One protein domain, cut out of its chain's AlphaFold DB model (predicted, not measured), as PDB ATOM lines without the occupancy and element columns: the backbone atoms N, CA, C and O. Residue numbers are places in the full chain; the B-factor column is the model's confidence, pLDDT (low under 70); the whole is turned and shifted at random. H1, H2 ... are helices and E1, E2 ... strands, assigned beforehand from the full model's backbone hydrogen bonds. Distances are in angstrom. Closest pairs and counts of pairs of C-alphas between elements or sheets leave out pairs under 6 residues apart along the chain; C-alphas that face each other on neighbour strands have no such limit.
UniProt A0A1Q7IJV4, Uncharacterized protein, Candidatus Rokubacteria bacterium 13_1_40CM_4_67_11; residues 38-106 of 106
ATOM      1  N   SER A  38     -19.155  13.546 -14.107       95.19
ATOM      2  CA  SER A  38     -18.880  14.984 -13.964       95.19
ATOM      3  C   SER A  38     -18.176  15.363 -12.658       95.19
ATOM      4  O   SER A  38     -17.453  16.354 -12.645       95.19
ATOM      5  N   ARG A  39     -18.307  14.555 -11.594       95.62
ATOM      6  CA  ARG A  39     -17.584  14.740 -10.319       95.62
ATOM      7  C   ARG A  39     -16.058  14.795 -10.467       95.62
ATOM      8  O   ARG A  39     -15.387  15.315  -9.590       95.62
ATOM      9  N   TRP A  40     -15.521  14.259 -11.564       96.00
ATOM     10  CA  TRP A  40     -14.088  14.261 -11.857       96.00
ATOM     11  C   TRP A  40     -13.627  15.473 -12.677       96.00
ATOM     12  O   TRP A  40     -12.440  15.604 -12.976       96.00
ATOM     13  N   ARG A  41     -14.540  16.364 -13.077       96.06
ATOM     14  CA  ARG A  41     -14.178  17.602 -13.773       96.06
ATOM     15  C   ARG A  41     -13.445  18.532 -12.816       96.06
ATOM     16  O   ARG A  41     -13.879  18.719 -11.686       96.06
ATOM     17  N   LYS A  42     -12.350  19.127 -13.295       97.19
ATOM     18  CA  LYS A  42     -11.475  20.018 -12.515       97.19
ATOM     19  C   LYS A  42     -10.966  19.427 -11.186       97.19
ATOM     20  O   LYS A  42     -10.681  20.175 -10.257       97.19
ATOM     21  N   ALA A  43     -10.861  18.101 -11.090       96.69
ATOM     22  CA  ALA A  43     -10.531  17.392  -9.853       96.69
ATOM     23  C   ALA A  43      -9.039  17.039  -9.712       96.69
ATOM     24  O   ALA A  43      -8.633  16.547  -8.662       96.69
ATOM     25  N   PHE A  44      -8.227  17.254 -10.751       97.81
ATOM     26  CA  PHE A  44      -6.831  16.812 -10.776       97.81
ATOM     27  C   PHE A  44      -5.849  17.976 -10.929       97.81
ATOM     28  O   PHE A  44      -6.121  18.949 -11.628       97.81
ATOM     29  N   ASP A  45      -4.670  17.847 -10.327       98.12
ATOM     30  CA  ASP A  45      -3.537  18.740 -10.593       98.12
ATOM     31  C   ASP A  45      -2.931  18.490 -11.973       98.12
ATOM     32  O   ASP A  45      -2.507  19.419 -12.659       98.12
ATOM     33  N   VAL A  46      -2.879  17.215 -12.372       97.88
ATOM     34  CA  VAL A  46      -2.227  16.770 -13.601       97.88
ATOM     35  C   VAL A  46      -3.054  15.687 -14.286       97.88
ATOM     36  O   VAL A  46      -3.522  14.752 -13.638       97.88
ATOM     37  N   ALA A  47      -3.178  15.777 -15.610       97.06
ATOM     38  CA  ALA A  47      -3.692  14.709 -16.460       97.06
ATOM     39  C   ALA A  47      -2.621  14.265 -17.463       97.06
ATOM     40  O   ALA A  47      -1.990  15.084 -18.130       97.06
ATOM     41  N   VAL A  48      -2.431  12.954 -17.601       96.12
ATOM     42  CA  VAL A  48      -1.501  12.376 -18.577       96.12
ATOM     43  C   VAL A  48      -2.239  11.467 -19.544       96.12
ATOM     44  O   VAL A  48      -3.136  10.724 -19.148       96.12
ATOM     45  N   ALA A  49      -1.852  11.498 -20.816       94.44
ATOM     46  CA  ALA A  49      -2.431  10.619 -21.820       94.44
ATOM     47  C   ALA A  49      -1.384  10.083 -22.797       94.44
ATOM     48  O   ALA A  49      -0.451  10.768 -23.231       94.44
ATOM     49  N   ARG A  50      -1.572   8.824 -23.184       87.12
ATOM     50  CA  ARG A  50      -0.741   8.135 -24.165       87.12
ATOM     51  C   ARG A  50      -1.636   7.353 -25.111       87.12
ATOM     52  O   ARG A  50      -2.449   6.557 -24.658       87.12
ATOM     53  N   CYS A  51      -1.459   7.569 -26.413       72.31
ATOM     54  CA  CYS A  51      -2.190   6.862 -27.468       72.31
ATOM     55  C   CYS A  51      -3.728   6.917 -27.314       72.31
ATOM     56  O   CYS A  51      -4.409   5.934 -27.598       72.31
ATOM     57  N   ALA A  52      -4.272   8.050 -26.857       67.62
ATOM     58  CA  ALA A  52      -5.706   8.234 -26.607       67.62
ATOM     59  C   ALA A  52      -6.474   8.858 -27.796       67.62
ATOM     60  O   ALA A  52      -7.622   9.266 -27.641       67.62
ATOM     61  N   GLY A  53      -5.858   8.895 -28.982       77.62
ATOM     62  CA  GLY A  53      -6.408   9.500 -30.195       77.62
ATOM     63  C   GLY A  53      -5.508  10.610 -30.728       77.62
ATOM     64  O   GLY A  53      -4.298  10.599 -30.493       77.62
ATOM     65  N   ASP A  54      -6.121  11.552 -31.442       89.00
ATOM     66  CA  ASP A  54      -5.480  12.796 -31.863       89.00
ATOM     67  C   ASP A  54      -4.973  13.596 -30.648       89.00
ATOM     68  O   ASP A  54      -5.639  13.666 -29.607       89.00
ATOM     69  N   VAL A  55      -3.780  14.180 -30.773       91.00
ATOM     70  CA  VAL A  55      -3.071  14.827 -29.662       91.00
ATOM     71  C   VAL A  55      -3.815  16.067 -29.186       91.00
ATOM     72  O   VAL A  55      -3.997  16.227 -27.981       91.00
ATOM     73  N   GLU A  56      -4.312  16.900 -30.102       91.12
ATOM     74  CA  GLU A  56      -5.021  18.134 -29.750       91.12
ATOM     75  C   GLU A  56      -6.367  17.846 -29.088       91.12
ATOM     76  O   GLU A  56      -6.722  18.443 -28.071       91.12
ATOM     77  N   SER A  57      -7.108  16.887 -29.639       91.75
ATOM     78  CA  SER A  57      -8.371  16.423 -29.073       91.75
ATOM     79  C   SER A  57      -8.162  15.862 -27.667       91.75
ATOM     80  O   SER A  57      -8.906  16.189 -26.743       91.75
ATOM     81  N   THR A  58      -7.110  15.062 -27.479       93.06
ATOM     82  CA  THR A  58      -6.749  14.499 -26.173       93.06
ATOM     83  C   THR A  58      -6.356  15.592 -25.178       93.06
ATOM     84  O   THR A  58      -6.795  15.553 -24.029       93.06
ATOM     85  N   LEU A  59      -5.577  16.582 -25.619       94.12
ATOM     86  CA  LEU A  59      -5.154  17.720 -24.806       94.12
ATOM     87  C   LEU A  59      -6.370  18.514 -24.307       94.12
ATOM     88  O   LEU A  59      -6.541  18.680 -23.101       94.12
ATOM     89  N   LYS A  60      -7.281  18.895 -25.217       94.06
ATOM     90  CA  LYS A  60      -8.531  19.606 -24.886       94.06
ATOM     91  C   LYS A  60      -9.412  18.820 -23.920       94.06
ATOM     92  O   LYS A  60      -9.973  19.392 -22.989       94.06
ATOM     93  N   LEU A  61      -9.536  17.508 -24.122       94.31
ATOM     94  CA  LEU A  61     -10.300  16.656 -23.213       94.31
ATOM     95  C   LEU A  61      -9.675  16.619 -21.818       94.31
ATOM     96  O   LEU A  61     -10.407  16.733 -20.835       94.31
ATOM     97  N   GLY A  62      -8.347  16.498 -21.741       95.12
ATOM     98  CA  GLY A  62      -7.589  16.524 -20.491       95.12
ATOM     99  C   GLY A  62      -7.775  17.823 -19.709       95.12
ATOM    100  O   GLY A  62      -7.956  17.769 -18.492       95.12
ATOM    101  N   LEU A  63      -7.831  18.971 -20.399       96.38
ATOM    102  CA  LEU A  63      -8.016  20.285 -19.767       96.38
ATOM    103  C   LEU A  63      -9.326  20.359 -18.968       96.38
ATOM    104  O   LEU A  63      -9.390  21.003 -17.929       96.38
ATOM    105  N   GLY A  64     -10.364  19.628 -19.388       96.25
ATOM    106  CA  GLY A  64     -11.630  19.557 -18.654       96.25
ATOM    107  C   GLY A  64     -11.570  18.779 -17.331       96.25
ATOM    108  O   GLY A  64     -12.533  18.817 -16.561       96.25
ATOM    109  N   PHE A  65     -10.497  18.036 -17.064       97.31
ATOM    110  CA  PHE A  65     -10.329  17.243 -15.842       97.31
ATOM    111  C   PHE A  65      -9.377  17.892 -14.839       97.31
ATOM    112  O   PHE A  65      -9.485  17.620 -13.644       97.31
ATOM    113  N   VAL A  66      -8.491  18.777 -15.290       98.25
ATOM    114  CA  VAL A  66      -7.560  19.465 -14.396       98.25
ATOM    115  C   VAL A  66      -8.171  20.742 -13.823       98.25
ATOM    116  O   VAL A  66      -9.020  21.384 -14.444       98.25
ATOM    117  N   ARG A  67      -7.792  21.085 -12.592       98.00
ATOM    118  CA  ARG A  67      -8.180  22.356 -11.965       98.00
ATOM    119  C   ARG A  67      -7.524  23.541 -12.678       98.00
ATOM    120  O   ARG A  67      -6.577  23.356 -13.434       98.00
ATOM    121  N   THR A  68      -7.985  24.759 -12.397       96.88
ATOM    122  CA  THR A  68      -7.301  25.982 -12.852       96.88
ATOM    123  C   THR A  68      -5.852  25.990 -12.364       96.88
ATOM    124  O   THR A  68      -5.596  25.733 -11.185       96.88
ATOM    125  N   GLY A  69      -4.914  26.250 -13.275       96.38
ATOM    126  CA  GLY A  69      -3.472  26.138 -13.047       96.38
ATOM    127  C   GLY A  69      -2.926  24.705 -13.093       96.38
ATOM    128  O   GLY A  69      -1.725  24.509 -12.921       96.38
ATOM    129  N   GLY A  70      -3.780  23.701 -13.307       97.69
ATOM    130  CA  GLY A  70      -3.382  22.311 -13.514       97.69
ATOM    131  C   GLY A  70      -2.845  22.063 -14.925       97.69
ATOM    132  O   GLY A  70      -3.021  22.884 -15.825       97.69
ATOM    133  N   MET A  71      -2.184  20.921 -15.127       98.00
ATOM    134  CA  MET A  71      -1.411  20.638 -16.342       98.00
ATOM    135  C   MET A  71      -1.841  19.347 -17.039       98.00
ATOM    136  O   MET A  71      -2.089  18.324 -16.407       98.00
ATOM    137  N   VAL A  72      -1.845  19.357 -18.367       97.44
ATOM    138  CA  VAL A  72      -2.084  18.178 -19.201       97.44
ATOM    139  C   VAL A  72      -0.829  17.865 -19.998       97.44
ATOM    140  O   VAL A  72      -0.282  18.749 -20.648       97.44
ATOM    141  N   ALA A  73      -0.389  16.607 -19.988       96.56
ATOM    142  CA  ALA A  73       0.713  16.133 -20.820       96.56
ATOM    143  C   ALA A  73       0.275  14.936 -21.673       96.56
ATOM    144  O   ALA A  73      -0.064  13.864 -21.167       96.56
ATOM    145  N   VAL A  74       0.313  15.109 -22.990       95.81
ATOM    146  CA  VAL A  74      -0.000  14.061 -23.966       95.81
ATOM    147  C   VAL A  74       1.289  13.628 -24.648       95.81
ATOM    148  O   VAL A  74       2.147  14.456 -24.937       95.81
ATOM    149  N   SER A  75       1.451  12.329 -24.911       93.81
ATOM    150  CA  SER A  75       2.581  11.852 -25.724       93.81
ATOM    151  C   SER A  75       2.604  12.575 -27.071       93.81
ATOM    152  O   SER A  75       1.606  12.572 -27.790       93.81
ATOM    153  N   GLY A  76       3.734  13.205 -27.384       90.69
ATOM    154  CA  GLY A  76       3.892  13.996 -28.592       90.69
ATOM    155  C   GLY A  76       4.014  13.108 -29.828       90.69
ATOM    156  O   GLY A  76       4.472  11.963 -29.727       90.69
ATOM    157  N   PRO A  77       3.620  13.615 -31.006       87.06
ATOM    158  CA  PRO A  77       3.894  12.921 -32.253       87.06
ATOM    159  C   PRO A  77       5.414  12.861 -32.515       87.06
ATOM    160  O   PRO A  77       6.172  13.689 -31.983       87.06
ATOM    161  N   PRO A  78       5.880  11.897 -33.333       83.06
ATOM    162  CA  PRO A  78       7.266  11.865 -33.800       83.06
ATOM    163  C   PRO A  78       7.673  13.150 -34.535       83.06
ATOM    164  O   PRO A  78       8.791  13.617 -34.351       83.06
ATOM    165  N   ASP A  79       6.751  13.734 -35.309       83.75
ATOM    166  CA  ASP A  79       6.925  15.000 -36.027       83.75
ATOM    167  C   ASP A  79       5.998  16.086 -35.437       83.75
ATOM    168  O   ASP A  79       4.777  15.890 -35.419       83.75
ATOM    169  N   PRO A  80       6.536  17.217 -34.939       82.25
ATOM    170  CA  PRO A  80       5.745  18.302 -34.363       82.25
ATOM    171  C   PRO A  80       4.995  19.172 -35.382       82.25
ATOM    172  O   PRO A  80       4.157  19.960 -34.952       82.25
ATOM    173  N   CYS A  81       5.259  19.062 -36.693       78.12
ATOM    174  CA  CYS A  81       4.748  19.984 -37.725       78.12
ATOM    175  C   CYS A  81       3.210  20.162 -37.714       78.12
ATOM    176  O   CYS A  81       2.691  21.207 -38.101       78.12
ATOM    177  N   GLY A  82       2.470  19.163 -37.222       78.12
ATOM    178  CA  GLY A  82       1.007  19.188 -37.130       78.12
ATOM    179  C   GLY A  82       0.408  19.708 -35.818       78.12
ATOM    180  O   GLY A  82      -0.814  19.769 -35.725       78.12
ATOM    181  N   VAL A  83       1.211  20.047 -34.803       87.62
ATOM    182  CA  VAL A  83       0.708  20.458 -33.479       87.62
ATOM    183  C   VAL A  83       0.455  21.966 -33.451       87.62
ATOM    184  O   VAL A  83       1.396  22.753 -33.518       87.62
ATOM    185  N   LYS A  84      -0.808  22.380 -33.320       90.56
ATOM    186  CA  LYS A  84      -1.218  23.796 -33.292       90.56
ATOM    187  C   LYS A  84      -1.475  24.330 -31.889       90.56
ATOM    188  O   LYS A  84      -1.455  25.543 -31.694       90.56
ATOM    189  N   ILE A  85      -1.755  23.449 -30.932       91.19
ATOM    190  CA  ILE A  85      -2.055  23.821 -29.546       91.19
ATOM    191  C   ILE A  85      -1.156  23.092 -28.553       91.19
ATOM    192  O   ILE A  85      -0.724  21.963 -28.788       91.19
ATOM    193  N   GLY A  86      -0.921  23.743 -27.415       92.94
ATOM    194  CA  GLY A  86       0.021  23.282 -26.406       92.94
ATOM    195  C   GLY A  86       1.480  23.473 -26.822       92.94
ATOM    196  O   GLY A  86       1.822  23.808 -27.956       92.94
ATOM    197  N   ARG A  87       2.372  23.254 -25.863       95.25
ATOM    198  CA  ARG A  87       3.818  23.348 -26.042       95.25
ATOM    199  C   ARG A  87       4.401  21.974 -26.342       95.25
ATOM    200  O   ARG A  87       4.396  21.096 -25.475       95.25
ATOM    201  N   TYR A  88       4.978  21.805 -27.531       95.25
ATOM    202  CA  TYR A  88       5.793  20.631 -27.839       95.25
ATOM    203  C   TYR A  88       7.089  20.659 -27.020       95.25
ATOM    204  O   TYR A  88       7.839  21.632 -27.045       95.25
ATOM    205  N   THR A  89       7.340  19.599 -26.262       94.25
ATOM    206  CA  THR A  89       8.476  19.472 -25.345       94.25
ATOM    207  C   THR A  89       9.169  18.142 -25.585       94.25
ATOM    208  O   THR A  89       8.520  17.096 -25.588       94.25
ATOM    209  N   VAL A  90      10.491  18.164 -25.739       94.25
ATOM    210  CA  VAL A  90      11.317  16.953 -25.803       94.25
ATOM    211  C   VAL A  90      12.045  16.784 -24.477       94.25
ATOM    212  O   VAL A  90      12.770  17.671 -24.038       94.25
ATOM    213  N   VAL A  91      11.854  15.633 -23.845       94.06
ATOM    214  CA  VAL A  91      12.495  15.256 -22.587       94.06
ATOM    215  C   VAL A  91      13.603  14.251 -22.881       94.06
ATOM    216  O   VAL A  91      13.369  13.225 -23.527       94.06
ATOM    217  N   GLN A  92      14.808  14.549 -22.396       94.62
ATOM    218  CA  GLN A  92      15.947  13.631 -22.410       94.62
ATOM    219  C   GLN A  92      15.786  12.600 -21.288       94.62
ATOM    220  O   GLN A  92      15.496  12.945 -20.145       94.62
ATOM    221  N   LEU A  93      15.964  11.328 -21.620       92.44
ATOM    222  CA  LEU A  93      15.875  10.197 -20.705       92.44
ATOM    223  C   LEU A  93      17.260   9.568 -20.498       92.44
ATOM    224  O   LEU A  93      18.129   9.677 -21.369       92.44
ATOM    225  N   PRO A  94      17.458   8.816 -19.398       93.81
ATOM    226  CA  PRO A  94      18.674   8.038 -19.199       93.81
ATOM    227  C   PRO A  94      18.989   7.124 -20.393       93.81
ATOM    228  O   PRO A  94      18.096   6.467 -20.957       93.81
ATOM    229  N   GLY A  95      20.273   7.089 -20.762       92.31
ATOM    230  CA  GLY A  95      20.782   6.341 -21.914       92.31
ATOM    231  C   GLY A  95      20.643   7.066 -23.259       92.31
ATOM    232  O   GLY A  95      20.557   6.398 -24.282       92.31
ATOM    233  N   GLY A  96      20.556   8.404 -23.267       92.19
ATOM    234  CA  GLY A  96      20.540   9.217 -24.496       92.19
ATOM    235  C   GLY A  96      19.249   9.123 -25.316       92.19
ATOM    236  O   GLY A  96      19.213   9.532 -26.474       92.19
ATOM    237  N   ARG A  97      18.183   8.560 -24.740       92.56
ATOM    238  CA  ARG A  97      16.879   8.431 -25.404       92.56
ATOM    239  C   ARG A  97      16.074   9.706 -25.218       92.56
ATOM    240  O   ARG A  97      16.146  10.331 -24.169       92.56
ATOM    241  N   THR A  98      15.214  10.026 -26.174       93.44
ATOM    242  CA  THR A  98      14.286  11.156 -26.070       93.44
ATOM    243  C   THR A  98      12.835  10.693 -26.063       93.44
ATOM    244  O   THR A  98      12.485   9.640 -26.606       93.44
ATOM    245  N   ARG A  99      11.963  11.482 -25.432       92.88
ATOM    246  CA  ARG A  99      10.512  11.400 -25.631       92.88
ATOM    247  C   ARG A  99       9.918  12.780 -25.819       92.88
ATOM    248  O   ARG A  99      10.262  13.705 -25.093       92.88
ATOM    249  N   SER A 100       9.003  12.890 -26.769       93.81
ATOM    250  CA  SER A 100       8.233  14.098 -27.010       93.81
ATOM    251  C   SER A 100       6.896  14.069 -26.277       93.81
ATOM    252  O   SER A 100       6.277  13.015 -26.094       93.81
ATOM    253  N   PHE A 101       6.443  15.252 -25.880       95.19
ATOM    254  CA  PHE A 101       5.155  15.512 -25.252       95.19
ATOM    255  C   PHE A 101       4.566  16.806 -25.803       95.19
ATOM    256  O   PHE A 101       5.304  17.722 -26.151       95.19
ATOM    257  N   VAL A 102       3.243  16.897 -25.842       96.06
ATOM    258  CA  VAL A 102       2.521  18.163 -25.986       96.06
ATOM    259  C   VAL A 102       1.889  18.474 -24.637       96.06
ATOM    260  O   VAL A 102       1.182  17.633 -24.078       96.06
ATOM    261  N   VAL A 103       2.207  19.649 -24.097       96.44
ATOM    262  CA  VAL A 103       1.857  20.044 -22.728       96.44
ATOM    263  C   VAL A 103       1.060  21.340 -22.737       96.44
ATOM    264  O   VAL A 103       1.429  22.268 -23.453       96.44
ATOM    265  N   ASP A 104       0.011  21.425 -21.926       96.44
ATOM    266  CA  ASP A 104      -0.796  22.640 -21.765       96.44
ATOM    267  C   ASP A 104      -1.307  22.786 -20.327       96.44
ATOM    268  O   ASP A 104      -1.268  21.827 -19.552       96.44
ATOM    269  N   SER A 105      -1.770  23.980 -19.967       94.06
ATOM    270  CA  SER A 105      -2.288  24.312 -18.636       94.06
ATOM    271  C   SER A 105      -3.698  24.898 -18.711       94.06
ATOM    272  O   SER A 105      -3.993  25.643 -19.643       94.06
ATOM    273  N   ALA A 106      -4.553  24.565 -17.739       88.75
ATOM    274  CA  ALA A 106      -5.948  25.026 -17.664       88.75
ATOM    275  C   ALA A 106      -6.146  26.349 -16.915       88.75
ATOM    276  O   ALA A 106      -5.342  26.657 -16.005       88.75
TER     277      ALA A 106
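AT A GLANCE: This is residues 38 to 106 of the 106 residues of an uncharacterized protein of Candidatus Rokubacteria bacterium 13_1_40CM_4_67_11 (UniProt A0A1Q7IJV4). A strongly twisted sheet of four strands has one short helix, H1, over one face near one end, while the hairpin of E3 and E4 reaches out to the other end of the longest axis. E4 runs from the tip of that hairpin back to the side of E2, and a long loop, residues 76 to 86, joins E2 to E3. The printed part has 69 residues with one named helix and four named strands, in the order E1, H1, E2, E3, E4; the sheet is mixed, ordered E1, E2, E4, E3, and the class is mixed, helices and strands. The whole is compact, with a radius of gyration of the C-alphas of 12.4 A, yet elongated in outline, spanning 40 by 26 by 19 A.

IN THESE COORDINATES: E1 is residues 44 to 49, 13.4 A long, beginning at C-alpha 44 at (-6.831, 16.812, -10.776). H1 is residues 55 to 63, 12.3 A long. E2, residues 66 to 75, is the longest strand by residues, but measures 17.0 A from first to last C-alpha and bends by 123 degrees at residue 69. E3 is residues 87 to 93, 18.6 A long. E4 is residues 97 to 105, 25.8 A long, ending at C-alpha 105 at (-2.288, 24.312, -18.636).

HOW THE PARTS SIT: E1, an edge strand, is parallel to E2 at 16 degrees, with N 47 and O 71 2.9 A apart, within hydrogen-bond range. E1, H1 and E2 form a strand-helix-strand unit, two parallel neighbour strands with a helix between them along the chain, and its crossover is right-handed. H1 is on the sheet at a height over the sheet of 8.1 A. It is over E2 and only just not over E4, on which 2 of its 9 C-alphas fall; it runs along the strands, at 22 degrees to E2 on the local plane. The closest C-alphas of H1 and E2 are those of Gly 62 and Val 72, 5.9 A apart. Every O i to N i+4 pair of H1 is within hydrogen-bond range. E2 and E4 are antiparallel at 150 degrees, with N 72 and O 104 at 2.8 A. E4 and E3 are a hairpin, antiparallel at 146 degrees, with N 93 and O 97 at 2.7 A and N 87 and O 103 at 2.8 A. E3, the other edge strand, is apart from E1 and from E2.

THE WHOLE: The two C-alphas farthest apart, those of Ser 38 and Gly 95, are 41.4 A from each other. The printed part has no cut and ends at residue 106, the chain's last. The link from E2 to E3, 11 residues, is long; those from E1 to H1, H1 to E2 and E3 to E4 are tight. The mean pLDDT of the printed part is 92.4, and one residue, Ala 52, is under 70.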